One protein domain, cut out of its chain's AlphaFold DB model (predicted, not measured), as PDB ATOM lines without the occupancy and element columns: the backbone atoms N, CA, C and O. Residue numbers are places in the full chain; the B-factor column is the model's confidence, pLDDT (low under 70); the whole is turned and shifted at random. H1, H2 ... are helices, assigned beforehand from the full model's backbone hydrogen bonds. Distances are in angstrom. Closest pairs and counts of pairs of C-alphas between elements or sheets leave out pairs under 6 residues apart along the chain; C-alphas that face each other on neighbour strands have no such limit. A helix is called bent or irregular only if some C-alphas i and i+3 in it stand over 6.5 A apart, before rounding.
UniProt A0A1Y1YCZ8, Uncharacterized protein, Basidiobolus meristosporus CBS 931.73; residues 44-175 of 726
ATOM      1  N   ALA A  44      13.444  44.833  -7.271       49.72
ATOM      2  CA  ALA A  44      14.171  45.229  -8.480       49.72
ATOM      3  C   ALA A  44      15.675  44.907  -8.385       49.72
ATOM      4  O   ALA A  44      16.251  44.354  -9.326       49.72
ATOM      5  N   ASN A  45      16.304  45.142  -7.225       54.62
ATOM      6  CA  ASN A  45      17.700  44.762  -6.988       54.62
ATOM      7  C   ASN A  45      17.910  43.239  -6.973       54.62
ATOM      8  O   ASN A  45      18.906  42.766  -7.520       54.62
ATOM      9  N   ARG A  46      16.971  42.445  -6.432       52.03
ATOM     10  CA  ARG A  46      17.035  40.968  -6.481       52.03
ATOM     11  C   ARG A  46      16.871  40.413  -7.898       52.03
ATOM     12  O   ARG A  46      17.588  39.478  -8.253       52.03
ATOM     13  N   ILE A  47      15.978  40.973  -8.718       56.69
ATOM     14  CA  ILE A  47      15.824  40.590 -10.136       56.69
ATOM     15  C   ILE A  47      17.099  40.921 -10.919       56.69
ATOM     16  O   ILE A  47      17.590  40.098 -11.694       56.69
ATOM     17  N   ASN A  48      17.687  42.091 -10.664       63.03
ATOM     18  CA  ASN A  48      18.932  42.518 -11.294       63.03
ATOM     19  C   ASN A  48      20.120  41.633 -10.855       63.03
ATOM     20  O   ASN A  48      20.939  41.238 -11.682       63.03
ATOM     21  N   LEU A  49      20.177  41.216  -9.584       63.97
ATOM     22  CA  LEU A  49      21.202  40.295  -9.075       63.97
ATOM     23  C   LEU A  49      21.071  38.880  -9.669       63.97
ATOM     24  O   LEU A  49      22.074  38.308 -10.092       63.97
ATOM     25  N   LYS A  50      19.847  38.338  -9.780       70.62
ATOM     26  CA  LYS A  50      19.579  37.041 -10.435       70.62
ATOM     27  C   LYS A  50      19.956  37.059 -11.919       70.62
ATOM     28  O   LYS A  50      20.599  36.130 -12.397       70.62
ATOM     29  N   SER A  51      19.616  38.135 -12.631       75.31
ATOM     30  CA  SER A  51      19.994  38.343 -14.037       75.31
ATOM     31  C   SER A  51      21.514  38.433 -14.218       75.31
ATOM     32  O   SER A  51      22.073  37.868 -15.158       75.31
ATOM     33  N   ARG A  52      22.216  39.088 -13.284       76.12
ATOM     34  CA  ARG A  52      23.684  39.180 -13.287       76.12
ATOM     35  C   ARG A  52      24.343  37.833 -13.005       76.12
ATOM     36  O   ARG A  52      25.262  37.465 -13.729       76.12
ATOM     37  N   PHE A  53      23.861  37.094 -12.008       82.94
ATOM     38  CA  PHE A  53      24.351  35.753 -11.691       82.94
ATOM     39  C   PHE A  53      24.152  34.786 -12.867       82.94
ATOM     40  O   PHE A  53      25.088  34.095 -13.257       82.94
ATOM     41  N   ALA A  54      22.982  34.815 -13.513       85.69
ATOM     42  CA  ALA A  54      22.692  33.979 -14.676       85.69
ATOM     43  C   ALA A  54      23.685  34.201 -15.831       85.69
ATOM     44  O   ALA A  54      24.165  33.238 -16.417       85.69
ATOM     45  N   ARG A  55      24.062  35.455 -16.135       86.94
ATOM     46  CA  ARG A  55      25.048  35.755 -17.195       86.94
ATOM     47  C   ARG A  55      26.433  35.175 -16.897       86.94
ATOM     48  O   ARG A  55      27.087  34.690 -17.812       86.94
ATOM     49  N   TRP A  56      26.869  35.200 -15.640       88.75
ATOM     50  CA  TRP A  56      28.132  34.572 -15.242       88.75
ATOM     51  C   TRP A  56      28.061  33.043 -15.307       88.75
ATOM     52  O   TRP A  56      29.010  32.420 -15.775       88.75
ATOM     53  N   MET A  57      26.924  32.450 -14.933       91.50
ATOM     54  CA  MET A  57      26.700  31.007 -15.072       91.50
ATOM     55  C   MET A  57      26.702  30.557 -16.536       91.50
ATOM     56  O   MET A  57      27.319  29.546 -16.854       91.50
ATOM     57  N   PHE A  58      26.080  31.319 -17.439       92.75
ATOM     58  CA  PHE A  58      26.129  31.034 -18.876       92.75
ATOM     59  C   PHE A  58      27.545  31.167 -19.442       92.75
ATOM     60  O   PHE A  58      27.968  30.300 -20.200       92.75
ATOM     61  N   LEU A  59      28.303  32.199 -19.048       93.38
ATOM     62  CA  LEU A  59      29.703  32.335 -19.457       93.38
ATOM     63  C   LEU A  59      30.530  31.121 -19.012       93.38
ATOM     64  O   LEU A  59      31.254  30.549 -19.822       93.38
ATOM     65  N   LEU A  60      30.391  30.702 -17.750       94.25
ATOM     66  CA  LEU A  60      31.070  29.514 -17.236       94.25
ATOM     67  C   LEU A  60      30.662  28.255 -18.011       94.25
ATOM     68  O   LEU A  60      31.528  27.478 -18.398       94.25
ATOM     69  N   ALA A  61      29.367  28.077 -18.287       96.19
ATOM     70  CA  ALA A  61      28.868  26.944 -19.060       96.19
ATOM     71  C   ALA A  61      29.466  26.902 -20.477       96.19
ATOM     72  O   ALA A  61      29.892  25.839 -20.918       96.19
ATOM     73  N   PHE A  62      29.563  28.044 -21.167       96.75
ATOM     74  CA  PHE A  62      30.197  28.109 -22.486       96.75
ATOM     75  C   PHE A  62      31.699  27.821 -22.434       96.75
ATOM     76  O   PHE A  62      32.196  27.118 -23.307       96.75
ATOM     77  N   ILE A  63      32.416  28.299 -21.414       95.06
ATOM     78  CA  ILE A  63      33.843  27.984 -21.233       95.06
ATOM     79  C   ILE A  63      34.036  26.481 -20.990       95.06
ATOM     80  O   ILE A  63      34.871  25.854 -21.635       95.06
ATOM     81  N   VAL A  64      33.235  25.874 -20.109       95.81
ATOM     82  CA  VAL A  64      33.293  24.425 -19.849       95.81
ATOM     83  C   VAL A  64      32.962  23.634 -21.114       95.81
ATOM     84  O   VAL A  64      33.694  22.713 -21.464       95.81
ATOM     85  N   MET A  65      31.903  24.014 -21.833       96.31
ATOM     86  CA  MET A  65      31.509  23.355 -23.080       96.31
ATOM     87  C   MET A  65      32.592  23.475 -24.156       96.31
ATOM     88  O   MET A  65      32.884  22.490 -24.822       96.31
ATOM     89  N   PHE A  66      33.237  24.641 -24.282       95.06
ATOM     90  CA  PHE A  66      34.382  24.843 -25.172       95.06
ATOM     91  C   PHE A  66      35.474  23.800 -24.912       95.06
ATOM     92  O   PHE A  66      35.872  23.102 -25.846       95.06
ATOM     93  N   HIS A  67      35.890  23.643 -23.653       93.88
ATOM     94  CA  HIS A  67      36.959  22.717 -23.278       93.88
ATOM     95  C   HIS A  67      36.567  21.244 -23.414       93.88
ATOM     96  O   HIS A  67      37.349  20.450 -23.930       93.88
ATOM     97  N   VAL A  68      35.360  20.870 -22.979       95.06
ATOM     98  CA  VAL A  68      34.867  19.486 -23.070       95.06
ATOM     99  C   VAL A  68      34.743  19.054 -24.526       95.06
ATOM    100  O   VAL A  68      35.218  17.981 -24.888       95.06
ATOM    101  N   CYS A  69      34.150  19.896 -25.374       95.38
ATOM    102  CA  CYS A  69      34.007  19.592 -26.789       95.38
ATOM    103  C   CYS A  69      35.358  19.610 -27.515       95.38
ATOM    104  O   CYS A  69      35.587  18.745 -28.347       95.38
ATOM    105  N   TYR A  70      36.277  20.523 -27.179       92.69
ATOM    106  CA  TYR A  70      37.618  20.503 -27.774       92.69
ATOM    107  C   TYR A  70      38.371  19.222 -27.403       92.69
ATOM    108  O   TYR A  70      38.915  18.549 -28.266       92.69
ATOM    109  N   ASN A  71      38.352  18.826 -26.130       91.69
ATOM    110  CA  ASN A  71      38.986  17.579 -25.703       91.69
ATOM    111  C   ASN A  71      38.337  16.352 -26.357       91.69
ATOM    112  O   ASN A  71      39.044  15.432 -26.749       91.69
ATOM    113  N   GLY A  72      37.012  16.352 -26.520       90.94
ATOM    114  CA  GLY A  72      36.299  15.284 -27.223       90.94
ATOM    115  C   GLY A  72      36.662  15.183 -28.707       90.94
ATOM    116  O   GLY A  72      36.587  14.099 -29.276       90.94
ATOM    117  N   SER A  73      37.088  16.283 -29.344       90.94
ATOM    118  CA  SER A  73      37.578  16.224 -30.723       90.94
ATOM    119  C   SER A  73      38.976  15.618 -30.830       90.94
ATOM    120  O   SER A  73      39.347  15.232 -31.926       90.94
ATOM    121  N   LEU A  74      39.750  15.544 -29.738       88.81
ATOM    122  CA  LEU A  74      41.111  14.987 -29.716       88.81
ATOM    123  C   LEU A  74      41.144  13.453 -29.582       88.81
ATOM    124  O   LEU A  74      42.231  12.886 -29.518       88.81
ATOM    125  N   GLU A  75      39.992  12.777 -29.503       87.56
ATOM    126  CA  GLU A  75      39.943  11.310 -29.522       87.56
ATOM    127  C   GLU A  75      40.527  10.783 -30.846       87.56
ATOM    128  O   GLU A  75      40.010  11.117 -31.911       87.56
ATOM    129  N   GLY A  76      41.581   9.962 -30.785       81.38
ATOM    130  CA  GLY A  76      42.281   9.407 -31.950       81.38
ATOM    131  C   GLY A  76      42.258   7.878 -32.016       81.38
ATOM    132  O   GLY A  76      41.984   7.196 -31.027       81.38
ATOM    133  N   GLY A  77      42.554   7.350 -33.202       80.31
ATOM    134  CA  GLY A  77      42.616   5.922 -33.513       80.31
ATOM    135  C   GLY A  77      43.294   5.698 -34.868       80.31
ATOM    136  O   GLY A  77      43.848   6.635 -35.442       80.31
ATOM    137  N   ASP A  78      43.243   4.473 -35.391       76.88
ATOM    138  CA  ASP A  78      43.717   4.193 -36.751       76.88
ATOM    139  C   ASP A  78      42.854   4.888 -37.830       76.88
ATOM    140  O   ASP A  78      41.823   5.506 -37.549       76.88
ATOM    141  N   ILE A  79      43.288   4.812 -39.092       68.75
ATOM    142  CA  ILE A  79      42.631   5.507 -40.209       68.75
ATOM    143  C   ILE A  79      41.165   5.079 -40.405       68.75
ATOM    144  O   ILE A  79      40.319   5.918 -40.726       68.75
ATOM    145  N   ASP A  80      40.837   3.811 -40.155       72.62
ATOM    146  CA  ASP A  80      39.481   3.278 -40.293       72.62
ATOM    147  C   ASP A  80      38.581   3.741 -39.139       72.62
ATOM    148  O   ASP A  80      37.411   4.114 -39.335       72.62
ATOM    149  N   TRP A  81      39.135   3.805 -37.929       85.19
ATOM    150  CA  TRP A  81      38.476   4.385 -36.771       85.19
ATOM    151  C   TRP A  81      38.190   5.872 -36.993       85.19
ATOM    152  O   TRP A  81      37.042   6.302 -36.853       85.19
ATOM    153  N   VAL A  82      39.186   6.652 -37.426       77.81
ATOM    154  CA  VAL A  82      39.008   8.085 -37.708       77.81
ATOM    155  C   VAL A  82      37.964   8.285 -38.805       77.81
ATOM    156  O   VAL A  82      37.067   9.114 -38.649       77.81
ATOM    157  N   ARG A  83      37.999   7.487 -39.880       74.31
ATOM    158  CA  ARG A  83      37.008   7.547 -40.966       74.31
ATOM    159  C   ARG A  83      35.583   7.305 -40.467       74.31
ATOM    160  O   ARG A  83      34.670   8.032 -40.857       74.31
ATOM    161  N   SER A  84      35.380   6.313 -39.602       82.12
ATOM    162  CA  SER A  84      34.060   5.991 -39.042       82.12
ATOM    163  C   SER A  84      33.580   6.991 -37.979       82.12
ATOM    164  O   SER A  84      32.372   7.136 -37.780       82.12
ATOM    165  N   HIS A  85      34.493   7.737 -37.347       88.50
ATOM    166  CA  HIS A  85      34.190   8.701 -36.281       88.50
ATOM    167  C   HIS A  85      34.310  10.172 -36.708       88.50
ATOM    168  O   HIS A  85      34.000  11.062 -35.913       88.50
ATOM    169  N   LEU A  86      34.670  10.458 -37.963       82.81
ATOM    170  CA  LEU A  86      34.930  11.813 -38.461       82.81
ATOM    171  C   LEU A  86      33.768  12.784 -38.198       82.81
ATOM    172  O   LEU A  86      33.983  13.926 -37.791       82.81
ATOM    173  N   GLY A  87      32.524  12.324 -38.365       86.12
ATOM    174  CA  GLY A  87      31.333  13.128 -38.074       86.12
ATOM    175  C   GLY A  87      31.198  13.504 -36.592       86.12
ATOM    176  O   GLY A  87      30.827  14.635 -36.275       86.12
ATOM    177  N   LYS A  88      31.546  12.587 -35.678       91.25
ATOM    178  CA  LYS A  88      31.547  12.822 -34.223       91.25
ATOM    179  C   LYS A  88      32.636  13.831 -33.845       91.25
ATOM    180  O   LYS A  88      32.332  14.820 -33.178       91.25
ATOM    181  N   LEU A  89      33.868  13.607 -34.309       89.50
ATOM    182  CA  LEU A  89      35.020  14.477 -34.037       89.50
ATOM    183  C   LEU A  89      34.786  15.896 -34.572       89.50
ATOM    184  O   LEU A  89      34.939  16.877 -33.842       89.50
ATOM    185  N   GLY A  90      34.310  16.009 -35.816       88.38
ATOM    186  CA  GLY A  90      33.941  17.286 -36.423       88.38
ATOM    187  C   GLY A  90      32.798  17.986 -35.682       88.38
ATOM    188  O   GLY A  90      32.855  19.195 -35.463       88.38
ATOM    189  N   GLY A  91      31.786  17.239 -35.229       91.94
ATOM    190  CA  GLY A  91      30.692  17.775 -34.416       91.94
ATOM    191  C   GLY A  91      31.176  18.377 -33.094       91.94
ATOM    192  O   GLY A  91      30.772  19.487 -32.736       91.94
ATOM    193  N   PHE A  92      32.087  17.692 -32.402       95.25
ATOM    194  CA  PHE A  92      32.736  18.211 -31.200       95.25
ATOM    195  C   PHE A  92      33.541  19.482 -31.477       95.25
ATOM    196  O   PHE A  92      33.394  20.474 -30.759       95.25
ATOM    197  N   LEU A  93      34.321  19.501 -32.555       92.31
ATOM    198  CA  LEU A  93      35.115  20.669 -32.914       92.31
ATOM    199  C   LEU A  93      34.237  21.891 -33.234       92.31
ATOM    200  O   LEU A  93      34.479  22.985 -32.724       92.31
ATOM    201  N   VAL A  94      33.160  21.712 -34.005       93.75
ATOM    202  CA  VAL A  94      32.201  22.788 -34.312       93.75
ATOM    203  C   VAL A  94      31.491  23.279 -33.047       93.75
ATOM    204  O   VAL A  94      31.365  24.488 -32.842       93.75
ATOM    205  N   ALA A  95      31.063  22.371 -32.164       95.88
ATOM    206  CA  ALA A  95      30.456  22.739 -30.886       95.88
ATOM    207  C   ALA A  95      31.425  23.551 -30.009       95.88
ATOM    208  O   ALA A  95      31.020  24.544 -29.398       95.88
ATOM    209  N   SER A  96      32.710  23.185 -30.012       95.50
ATOM    210  CA  SER A  96      33.774  23.927 -29.339       95.50
ATOM    211  C   SER A  96      33.909  25.354 -29.887       95.50
ATOM    212  O   SER A  96      33.920  26.313 -29.109       95.50
ATOM    213  N   VAL A  97      33.907  25.530 -31.214       95.06
ATOM    214  CA  VAL A  97      33.956  26.855 -31.861       95.06
ATOM    215  C   VAL A  97      32.749  27.719 -31.484       95.06
ATOM    216  O   VAL A  97      32.907  28.905 -31.169       95.06
ATOM    217  N   ILE A  98      31.541  27.145 -31.489       96.44
ATOM    218  CA  ILE A  98      30.313  27.851 -31.095       96.44
ATOM    219  C   ILE A  98      30.403  28.283 -29.628       96.44
ATOM    220  O   ILE A  98      30.156  29.448 -29.317       96.44
ATOM    221  N   ALA A  99      30.805  27.376 -28.736       97.00
ATOM    222  CA  ALA A  99      30.945  27.646 -27.310       97.00
ATOM    223  C   ALA A  99      31.967  28.762 -27.033       97.00
ATOM    224  O   ALA A  99      31.661  29.717 -26.313       97.00
ATOM    225  N   PHE A 100      33.142  28.691 -27.666       96.12
ATOM    226  CA  PHE A 100      34.172  29.728 -27.596       96.12
ATOM    227  C   PHE A 100      33.644  31.082 -28.075       96.12
ATOM    228  O   PHE A 100      33.800  32.094 -27.390       96.12
ATOM    229  N   THR A 101      32.966  31.098 -29.223       95.75
ATOM    230  CA  THR A 101      32.375  32.308 -29.808       95.75
ATOM    231  C   THR A 101      31.340  32.922 -28.863       95.75
ATOM    232  O   THR A 101      31.381  34.121 -28.589       95.75
ATOM    233  N   CYS A 102      30.448  32.111 -28.289       95.81
ATOM    234  CA  CYS A 102      29.483  32.571 -27.295       95.81
ATOM    235  C   CYS A 102      30.173  33.156 -26.055       95.81
ATOM    236  O   CYS A 102      29.818  34.258 -25.632       95.81
ATOM    237  N   ALA A 103      31.183  32.477 -25.501       95.44
ATOM    238  CA  ALA A 103      31.942  32.966 -24.350       95.44
ATOM    239  C   ALA A 103      32.628  34.311 -24.645       95.44
ATOM    240  O   ALA A 103      32.481  35.267 -23.876       95.44
ATOM    241  N   LEU A 104      33.307  34.421 -25.792       95.00
ATOM    242  CA  LEU A 104      33.990  35.639 -26.226       95.00
ATOM    243  C   LEU A 104      33.011  36.816 -26.346       95.00
ATOM    244  O   LEU A 104      33.232  37.880 -25.764       95.00
ATOM    245  N   TRP A 105      31.881  36.629 -27.027       94.06
ATOM    246  CA  TRP A 105      30.888  37.693 -27.206       94.06
ATOM    247  C   TRP A 105      30.130  38.045 -25.923       94.06
ATOM    248  O   TRP A 105      29.758  39.208 -25.717       94.06
ATOM    249  N   MET A 106      29.966  37.095 -25.000       92.38
ATOM    250  CA  MET A 106      29.459  37.382 -23.659       92.38
ATOM    251  C   MET A 106      30.414  38.271 -22.856       92.38
ATOM    252  O   MET A 106      29.950  39.212 -22.204       92.38
ATOM    253  N   ILE A 107      31.727  38.036 -22.945       92.44
ATOM    254  CA  ILE A 107      32.752  38.892 -22.325       92.44
ATOM    255  C   ILE A 107      32.747  40.287 -22.969       92.44
ATOM    256  O   ILE A 107      32.758  41.299 -22.262       92.44
ATOM    257  N   LEU A 108      32.711  40.356 -24.303       90.31
ATOM    258  CA  LEU A 108      32.816  41.615 -25.042       90.31
ATOM    259  C   LEU A 108      31.573  42.501 -24.903       90.31
ATOM    260  O   LEU A 108      31.716  43.718 -24.763       90.31
ATOM    261  N   GLN A 109      30.368  41.920 -24.948       86.50
ATOM    262  CA  GLN A 109      29.104  42.669 -25.029       86.50
ATOM    263  C   GLN A 109      28.020  42.193 -24.047       86.50
ATOM    264  O   GLN A 109      27.178  42.992 -23.637       86.50
ATOM    265  N   GLY A 110      28.020  40.917 -23.651       81.00
ATOM    266  CA  GLY A 110      26.953  40.322 -22.834       81.00
ATOM    267  C   GLY A 110      26.908  40.792 -21.374       81.00
ATOM    268  O   GLY A 110      25.838  40.772 -20.754       81.00
ATOM    269  N   ILE A 111      28.031  41.258 -20.817       83.94
ATOM    270  CA  ILE A 111      28.130  41.710 -19.420       83.94
ATOM    271  C   ILE A 111      28.404  43.230 -19.375       83.94
ATOM    272  O   ILE A 111      29.558  43.666 -19.367       83.94
ATOM    273  N   PRO A 112      27.356  44.076 -19.309       76.38
ATOM    274  CA  PRO A 112      27.471  45.524 -19.511       76.38
ATOM    275  C   PRO A 112      28.319  46.240 -18.451       76.38
ATOM    276  O   PRO A 112      28.888  47.288 -18.733       76.38
ATOM    277  N   MET A 113      28.456  45.663 -17.253       78.88
ATOM    278  CA  MET A 113      29.181  46.275 -16.129       78.88
ATOM    279  C   MET A 113      30.694  46.003 -16.137       78.88
ATOM    280  O   MET A 113      31.411  46.514 -15.279       78.88
ATOM    281  N   LEU A 114      31.197  45.202 -17.083       84.56
ATOM    282  CA  LEU A 114      32.634  44.980 -17.221       84.56
ATOM    283  C   LEU A 114      33.313  46.225 -17.793       84.56
ATOM    284  O   LEU A 114      32.994  46.653 -18.906       84.56
ATOM    285  N   LYS A 115      34.294  46.758 -17.056       89.56
ATOM    286  CA  LYS A 115      35.217  47.786 -17.556       89.56
ATOM    287  C   LYS A 115      36.031  47.224 -18.725       89.56
ATOM    288  O   LYS A 115      36.376  46.043 -18.717       89.56
ATOM    289  N   ALA A 116      36.415  48.078 -19.675       88.12
ATOM    290  CA  ALA A 116      37.176  47.679 -20.863       88.12
ATOM    291  C   ALA A 116      38.441  46.860 -20.530       88.12
ATOM    292  O   ALA A 116      38.674  45.822 -21.141       88.12
ATOM    293  N   ARG A 117      39.193  47.257 -19.489       90.69
ATOM    294  CA  ARG A 117      40.378  46.516 -19.013       90.69
ATOM    295  C   ARG A 117      40.055  45.079 -18.592       90.69
ATOM    296  O   ARG A 117      40.812  44.172 -18.899       90.69
ATOM    297  N   VAL A 118      38.919  44.857 -17.928       90.00
ATOM    298  CA  VAL A 118      38.503  43.515 -17.486       90.00
ATOM    299  C   VAL A 118      38.037  42.673 -18.672       90.00
ATOM    300  O   VAL A 118      38.355  41.492 -18.735       90.00
ATOM    301  N   ARG A 119      37.345  43.277 -19.651       91.38
ATOM    302  CA  ARG A 119      36.980  42.581 -20.898       91.38
ATOM    303  C   ARG A 119      38.221  42.114 -21.655       91.38
ATOM    304  O   ARG A 119      38.256  40.968 -22.091       91.38
ATOM    305  N   ALA A 120      39.233  42.975 -21.765       90.00
ATOM    306  CA  ALA A 120      40.504  42.633 -22.395       90.00
ATOM    307  C   ALA A 120      41.197  41.473 -21.667       90.00
ATOM    308  O   ALA A 120      41.539  40.486 -22.305       90.00
ATOM    309  N   LEU A 121      41.316  41.534 -20.335       93.06
ATOM    310  CA  LEU A 121      41.933  40.463 -19.543       93.06
ATOM    311  C   LEU A 121      41.203  39.120 -19.683       93.06
ATOM    312  O   LEU A 121      41.850  38.104 -19.909       93.06
ATOM    313  N   LEU A 122      39.869  39.109 -19.592       91.94
ATOM    314  CA  LEU A 122      39.077  37.882 -19.739       91.94
ATOM    315  C   LEU A 122      39.149  37.312 -21.161       91.94
ATOM    316  O   LEU A 122      39.214  36.098 -21.323       91.94
ATOM    317  N   SER A 123      39.174  38.174 -22.183       91.00
ATOM    318  CA  SER A 123      39.322  37.739 -23.578       91.00
ATOM    319  C   SER A 123      40.721  37.176 -23.830       91.00
ATOM    320  O   SER A 123      40.848  36.112 -24.425       91.00
ATOM    321  N   CYS A 124      41.768  37.834 -23.317       90.81
ATOM    322  CA  CYS A 124      43.135  37.320 -23.374       90.81
ATOM    323  C   CYS A 124      43.253  35.978 -22.652       90.81
ATOM    324  O   CYS A 124      43.844  35.061 -23.204       90.81
ATOM    325  N   PHE A 125      42.661  35.835 -21.462       91.56
ATOM    326  CA  PHE A 125      42.653  34.570 -20.730       91.56
ATOM    327  C   PHE A 125      41.955  33.461 -21.526       91.56
ATOM    328  O   PHE A 125      42.509  32.375 -21.664       91.56
ATOM    329  N   LEU A 126      40.784  33.745 -22.111       90.94
ATOM    330  CA  LEU A 126      40.071  32.794 -22.962       90.94
ATOM    331  C   LEU A 126      40.942  32.352 -24.150       90.94
ATOM    332  O   LEU A 126      41.101  31.155 -24.359       90.94
ATOM    333  N   CYS A 127      41.576  33.294 -24.856       87.38
ATOM    334  CA  CYS A 127      42.480  32.993 -25.969       87.38
ATOM    335  C   CYS A 127      43.783  32.295 -25.534       87.38
ATOM    336  O   CYS A 127      44.338  31.513 -26.297       87.38
ATOM    337  N   MET A 128      44.279  32.526 -24.316       86.94
ATOM    338  CA  MET A 128      45.514  31.903 -23.821       86.94
ATOM    339  C   MET A 128      45.386  30.379 -23.676       86.94
ATOM    340  O   MET A 128      46.387  29.672 -23.752       86.94
ATOM    341  N   ASN A 129      44.159  29.857 -23.562       84.31
ATOM    342  CA  ASN A 129      43.901  28.415 -23.587       84.31
ATOM    343  C   ASN A 129      44.355  27.743 -24.893       84.31
ATOM    344  O   ASN A 129      44.665  26.557 -24.883       84.31
ATOM    345  N   PHE A 130      44.474  28.481 -26.001       79.31
ATOM    346  CA  PHE A 130      45.020  27.928 -27.243       79.31
ATOM    347  C   PHE A 130      46.501  27.575 -27.142       79.31
ATOM    348  O   PHE A 130      46.925  26.591 -27.742       79.31
ATOM    349  N   LEU A 131      47.276  28.314 -26.341       80.31
ATOM    350  CA  LEU A 131      48.663  27.939 -26.070       80.31
ATOM    351  C   LEU A 131      48.697  26.589 -25.353       80.31
ATOM    352  O   LEU A 131      49.447  25.710 -25.749       80.31
ATOM    353  N   ILE A 132      47.828  26.391 -24.359       80.94
ATOM    354  CA  ILE A 132      47.733  25.130 -23.612       80.94
ATOM    355  C   ILE A 132      47.448  23.958 -24.563       80.94
ATOM    356  O   ILE A 132      48.128  22.940 -24.496       80.94
ATOM    357  N   TYR A 133      46.504  24.113 -25.491       80.12
ATOM    358  CA  TYR A 133      46.180  23.059 -26.454       80.12
ATOM    359  C   TYR A 133      47.288  22.770 -27.459       80.12
ATOM    360  O   TYR A 133      47.540  21.603 -27.753       80.12
ATOM    361  N   TYR A 134      47.983  23.805 -27.925       75.56
ATOM    362  CA  TYR A 134      49.159  23.646 -28.773       75.56
ATOM    363  C   TYR A 134      50.260  22.820 -28.085       75.56
ATOM    364  O   TYR A 134      50.894  21.986 -28.724       75.56
ATOM    365  N   TRP A 135      50.460  23.005 -26.774       77.19
ATOM    366  CA  TRP A 135      51.462  22.259 -26.003       77.19
ATOM    367  C   TRP A 135      51.032  20.832 -25.632       77.19
ATOM    368  O   TRP A 135      51.886  19.956 -25.542       77.19
ATOM    369  N   ILE A 136      49.739  20.594 -25.389       74.00
ATOM    370  CA  ILE A 136      49.238  19.294 -24.902       74.00
ATOM    371  C   ILE A 136      48.996  18.295 -26.039       74.00
ATOM    372  O   ILE A 136      49.130  17.096 -25.818       74.00
ATOM    373  N   ALA A 137      48.650  18.761 -27.241       74.88
ATOM    374  CA  ALA A 137      48.324  17.885 -28.365       74.88
ATOM    375  C   ALA A 137      49.009  18.349 -29.669       74.88
ATOM    376  O   ALA A 137      48.329  18.788 -30.599       74.88
ATOM    377  N   PRO A 138      50.354  18.272 -29.757       74.50
ATOM    378  CA  PRO A 138      51.107  18.743 -30.921       74.50
ATOM    379  C   PRO A 138      51.054  17.791 -32.126       74.50
ATOM    380  O   PRO A 138      51.583  18.129 -33.185       74.50
ATOM    381  N   GLY A 139      50.470  16.600 -31.963       73.56
ATOM    382  CA  GLY A 139      50.511  15.549 -32.968       73.56
ATOM    383  C   GLY A 139      49.930  15.961 -34.327       73.56
ATOM    384  O   GLY A 139      49.001  16.774 -34.423       73.56
ATOM    385  N   GLN A 140      50.496  15.357 -35.374       70.12
ATOM    386  CA  GLN A 140      50.160  15.551 -36.789       70.12
ATOM    387  C   GLN A 140      49.840  14.221 -37.495       70.12
ATOM    388  O   GLN A 140      49.899  14.143 -38.717       70.12
ATOM    389  N   LEU A 141      49.544  13.164 -36.742       69.69
ATOM    390  CA  LEU A 141      49.182  11.848 -37.271       69.69
ATOM    391  C   LEU A 141      47.706  11.559 -36.961       69.69
ATOM    392  O   LEU A 141      47.067  12.314 -36.238       69.69
ATOM    393  N   PHE A 142      47.113  10.514 -37.539       64.50
ATOM    394  CA  PHE A 142      45.684  10.222 -37.330       64.50
ATOM    395  C   PHE A 142      45.355   9.831 -35.877       64.50
ATOM    396  O   PHE A 142      44.320  10.233 -35.339       64.50
ATOM    397  N   ASP A 143      46.267   9.110 -35.233       70.19
ATOM    398  CA  ASP A 143      46.238   8.722 -33.823       70.19
ATOM    399  C   ASP A 143      46.462   9.915 -32.880       70.19
ATOM    400  O   ASP A 143      45.813  10.008 -31.839       70.19
ATOM    401  N   GLU A 144      47.285  10.883 -33.285       79.31
ATOM    402  CA  GLU A 144      47.503  12.140 -32.569       79.31
ATOM    403  C   GLU A 144      47.350  13.338 -33.520       79.31
ATOM    404  O   GLU A 144      48.328  13.788 -34.103       79.31
ATOM    405  N   HIS A 145      46.138  13.883 -33.694       75.50
ATOM    406  CA  HIS A 145      45.827  14.928 -34.697       75.50
ATOM    407  C   HIS A 145      45.506  16.304 -34.077       75.50
ATOM    408  O   HIS A 145      44.783  17.126 -34.653       75.50
ATOM    409  N   GLY A 146      46.014  16.581 -32.874       82.75
ATOM    410  CA  GLY A 146      45.683  17.804 -32.137       82.75
ATOM    411  C   GLY A 146      46.080  19.098 -32.854       82.75
ATOM    412  O   GLY A 146      45.328  20.077 -32.798       82.75
ATOM    413  N   ALA A 147      47.178  19.084 -33.618       78.00
ATOM    414  CA  ALA A 147      47.574  20.221 -34.444       78.00
ATOM    415  C   ALA A 147      46.565  20.494 -35.576       78.00
ATOM    416  O   ALA A 147      46.265  21.655 -35.870       78.00
ATOM    417  N   TYR A 148      45.979  19.448 -36.174       77.25
ATOM    418  CA  TYR A 148      44.946  19.591 -37.206       77.25
ATOM    419  C   TYR A 148      43.646  20.149 -36.644       77.25
ATOM    420  O   TYR A 148      43.073  21.073 -37.222       77.25
ATOM    421  N   ASN A 149      43.202  19.644 -35.494       84.94
ATOM    422  CA  ASN A 149      42.010  20.168 -34.831       84.94
ATOM    423  C   ASN A 149      42.179  21.636 -34.454       84.94
ATOM    424  O   ASN A 149      41.260  22.427 -34.659       84.94
ATOM    425  N   PHE A 150      43.361  22.018 -33.967       84.50
ATOM    426  CA  PHE A 150      43.659  23.413 -33.672       84.50
ATOM    427  C   PHE A 150      43.585  24.289 -34.927       84.50
ATOM    428  O   PHE A 150      42.945  25.343 -34.914       84.50
ATOM    429  N   LEU A 151      44.173  23.833 -36.035       79.56
ATOM    430  CA  LEU A 151      44.106  24.540 -37.311       79.56
ATOM    431  C   LEU A 151      42.658  24.703 -37.792       79.56
ATOM    432  O   LEU A 151      42.237  25.820 -38.088       79.56
ATOM    433  N   ILE A 152      41.876  23.621 -37.825       82.12
ATOM    434  CA  ILE A 152      40.471  23.657 -38.253       82.12
ATOM    435  C   ILE A 152      39.648  24.557 -37.320       82.12
ATOM    436  O   ILE A 152      38.826  25.344 -37.788       82.12
ATOM    437  N   PHE A 153      39.901  24.506 -36.009       89.06
ATOM    438  CA  PHE A 153      39.273  25.410 -35.049       89.06
ATOM    439  C   PHE A 153      39.518  26.869 -35.436       89.06
ATOM    440  O   PHE A 153      38.565  27.641 -35.529       89.06
ATOM    441  N   LEU A 154      40.774  27.256 -35.685       85.50
ATOM    442  CA  LEU A 154      41.120  28.625 -36.072       85.50
ATOM    443  C   LEU A 154      40.473  29.023 -37.406       85.50
ATOM    444  O   LEU A 154      39.936  30.130 -37.508       85.50
ATOM    445  N   VAL A 155      40.460  28.111 -38.384       80.00
ATOM    446  CA  VAL A 155      39.845  28.303 -39.711       80.00
ATOM    447  C   VAL A 155      38.353  28.619 -39.608       80.00
ATOM    448  O   VAL A 155      37.839  29.398 -40.406       80.00
ATOM    449  N   ILE A 156      37.649  28.075 -38.616       87.62
ATOM    450  CA  ILE A 156      36.223  28.359 -38.416       87.62
ATOM    451  C   ILE A 156      36.039  29.565 -37.484       87.62
ATOM    452  O   ILE A 156      35.297  30.498 -37.799       87.62
ATOM    453  N   ALA A 157      36.710  29.567 -36.332       90.50
ATOM    454  CA  ALA A 157      36.476  30.528 -35.260       90.50
ATOM    455  C   ALA A 157      36.888  31.953 -35.641       90.50
ATOM    456  O   ALA A 157      36.149  32.893 -35.335       90.50
ATOM    457  N   VAL A 158      38.037  32.140 -36.301       89.56
ATOM    458  CA  VAL A 158      38.544  33.482 -36.627       89.56
ATOM    459  C   VAL A 158      37.640  34.179 -37.654       89.56
ATOM    460  O   VAL A 158      37.122  35.251 -37.321       89.56
ATOM    461  N   PRO A 159      37.343  33.601 -38.839       89.06
ATOM    462  CA  PRO A 159      36.449  34.244 -39.804       89.06
ATOM    463  C   PRO A 159      35.038  34.461 -39.252       89.06
ATOM    464  O   PRO A 159      34.461  35.530 -39.460       89.06
ATOM    465  N   ALA A 160      34.498  33.499 -38.491       91.69
ATOM    466  CA  ALA A 160      33.182  33.639 -37.874       91.69
ATOM    467  C   ALA A 160      33.130  34.833 -36.909       91.69
ATOM    468  O   ALA A 160      32.213  35.650 -36.981       91.69
ATOM    469  N   ASN A 161      34.127  34.988 -36.035       93.94
ATOM    470  CA  ASN A 161      34.155  36.091 -35.073       93.94
ATOM    471  C   ASN A 161      34.421  37.451 -35.730       93.94
ATOM    472  O   ASN A 161      33.825  38.443 -35.306       93.94
ATOM    473  N   LEU A 162      35.243  37.507 -36.783       93.75
ATOM    474  CA  LEU A 162      35.425  38.721 -37.586       93.75
ATOM    475  C   LEU A 162      34.122  39.135 -38.282       93.75
ATOM    476  O   LEU A 162      33.760  40.312 -38.251       93.75
ATOM    477  N   LEU A 163      33.374  38.175 -38.836       93.06
ATOM    478  CA  LEU A 163      32.066  38.431 -39.436       93.06
ATOM    479  C   LEU A 163      31.058  38.934 -38.396       93.06
ATOM    480  O   LEU A 163      30.375  39.927 -38.643       93.06
ATOM    481  N   ILE A 164      30.984  38.305 -37.218       94.56
ATOM    482  CA  ILE A 164      30.108  38.772 -36.131       94.56
ATOM    483  C   ILE A 164      30.499  40.193 -35.711       94.56
ATOM    484  O   ILE A 164      29.620  41.038 -35.539       94.56
ATOM    485  N   ALA A 165      31.798  40.490 -35.599       93.69
ATOM    486  CA  ALA A 165      32.279  41.824 -35.250       93.69
ATOM    487  C   ALA A 165      31.894  42.876 -36.285       93.69
ATOM    488  O   ALA A 165      31.388  43.940 -35.917       93.69
ATOM    489  N   PHE A 166      32.065  42.560 -37.565       94.56
ATOM    490  CA  PHE A 166      31.645  43.412 -38.666       94.56
ATOM    491  C   PHE A 166      30.132  43.667 -38.636       94.56
ATOM    492  O   PHE A 166      29.703  44.822 -38.602       94.56
ATOM    493  N   LEU A 167      29.316  42.611 -38.550       94.50
ATOM    494  CA  LEU A 167      27.854  42.720 -38.505       94.50
ATOM    495  C   LEU A 167      27.375  43.511 -37.282       94.50
ATOM    496  O   LEU A 167      26.483  44.352 -37.398       94.50
ATOM    497  N   PHE A 168      27.988  43.289 -36.120       93.06
ATOM    498  CA  PHE A 168      27.699  44.047 -34.907       93.06
ATOM    499  C   PHE A 168      28.068  45.530 -35.056       93.06
ATOM    500  O   PHE A 168      27.297  46.401 -34.645       93.06
ATOM    501  N   GLY A 169      29.212  45.832 -35.676       93.38
ATOM    502  CA  GLY A 169      29.621  47.194 -36.018       93.38
ATOM    503  C   GLY A 169      28.616  47.880 -36.946       93.38
ATOM    504  O   GLY A 169      28.150  48.980 -36.646       93.38
ATOM    505  N   CYS A 170      28.195  47.203 -38.019       94.31
ATOM    506  CA  CYS A 170      27.154  47.691 -38.926       94.31
ATOM    507  C   CYS A 170      25.825  47.931 -38.202       94.31
ATOM    508  O   CYS A 170      25.183  48.956 -38.425       94.31
ATOM    509  N   PHE A 171      25.417  47.022 -37.311       94.88
ATOM    510  CA  PHE A 171      24.205  47.174 -36.507       94.88
ATOM    511  C   PHE A 171      24.263  48.421 -35.614       94.88
ATOM    512  O   PHE A 171      23.300  49.188 -35.560       94.88
ATOM    513  N   ARG A 172      25.403  48.651 -34.950       93.38
ATOM    514  CA  ARG A 172      25.633  49.832 -34.103       93.38
ATOM    515  C   ARG A 172      25.637  51.134 -34.902       93.38
ATOM    516  O   ARG A 172      25.094  52.119 -34.419       93.38
ATOM    517  N   PHE A 173      26.233  51.134 -36.094       95.12
ATOM    518  CA  PHE A 173      26.363  52.327 -36.933       95.12
ATOM    519  C   PHE A 173      25.060  52.703 -37.654       95.12
ATOM    520  O   PHE A 173      24.667  53.865 -37.669       95.12
ATOM    521  N   LEU A 174      24.368  51.726 -38.249       94.25
ATOM    522  CA  LEU A 174      23.166  51.964 -39.061       94.25
ATOM    523  C   LEU A 174      21.882  52.055 -38.222       94.25
ATOM    524  O   LEU A 174      20.885  52.619 -38.679       94.25
ATOM    525  N   GLY A 175      21.882  51.475 -37.018       93.81
ATOM    526  CA  GLY A 175      20.679  51.244 -36.226       93.81
ATOM    527  C   GLY A 175      19.850  50.067 -36.758       93.81
ATOM    528  O   GLY A 175      19.924  49.693 -37.931       93.81
TER     529      GLY A 175
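What this domain is: This is residues 44 to 175 of the 726 residues of an uncharacterized protein of Basidiobolus meristosporus CBS 931.73 (UniProt A0A1Y1YCZ8). Four long helices run back and forth, with H2 in the middle, H1 packed along it as a hairpin, and H3 and H4 on it over shorter stretches. H1 and H4 come near each other at Ser 73 and Asn 149 and spread from there like a V, so that residues 44 to 51 of H1 and residues 166 to 175, of which 166 to 174 belong to H4, stick out. The printed part has 132 residues, with four named helices in the order H1, H2, H3, H4 and no named strand; the class is all helix. It is elongated, spanning 57 by 34 by 25 A, and only just loose, close to compact, with a radius of gyration of the C-alphas of 17.3 A.

Where its parts are: Find C-alpha 44 at (14.171, 45.229, -8.480); from there H1, residues 44 to 73, runs 43.4 A to C-alpha 73 at (37.578, 16.224, -30.723). Next comes H2, residues 79 to 110, 41.9 A long; it has a kink of 59 degrees near residue 86 and is irregular there, with C-alphas 84 and 87 7.7 A apart. H3, residues 116 to 136, measures 31.1 A. H4, residues 146 to 174, runs 41.5 A to C-alpha 174 at (23.166, 51.964, -39.061); it is neither bent nor irregular, but only just: C-alphas 155 and 158 are 6.2 A apart.

How they stand to each other: Begin at H2, the hub, which touches the three other helices. H1 and H2 form a hairpin and touch at a shallow tilt of 26 degrees, opposite ways; their closest C-alphas, of Phe 66 and Ser 96, are 4.3 A apart. H2, H3 and H4 form an up-and-down bundle, three helices each running against the one before. H2 and H3, a hairpin, touch at a shallow tilt of 16 degrees, with the C-alphas of Ile 107 and Arg 119 closest at 5.8 A; H2 does so with residues 104 to 108 alone. H2 and H4 run the same way at a shallow tilt of 34 degrees, only just short of steep, and touch closest at the C-alphas of Val 97 and Ala 157, 5.6 A. H3 and H4, also a hairpin, touch closest at the C-alphas of Tyr 134 and Ala 147, 6.8 A. H1 and H4 are close but not clearly touching, with the C-alphas of Ser 73 and Asn 149 closest at 7.2 A; H1 and H3 are near each other, with 5 pairs of C-alphas within 10 A. Every O i to N i+4 pair is within hydrogen-bond range in H1; it is 26 of 28 in H2, 13 of 17 in H3 and 24 of 25 in H4.

The domain as a whole: The two C-alphas farthest apart, of Ala 44 and Asp 80, are 58.4 A apart. The printed part has no cut, and no link is long. Look for low confidence, pLDDT under 70, at residues 44 to 49, 79 and 141 to 142.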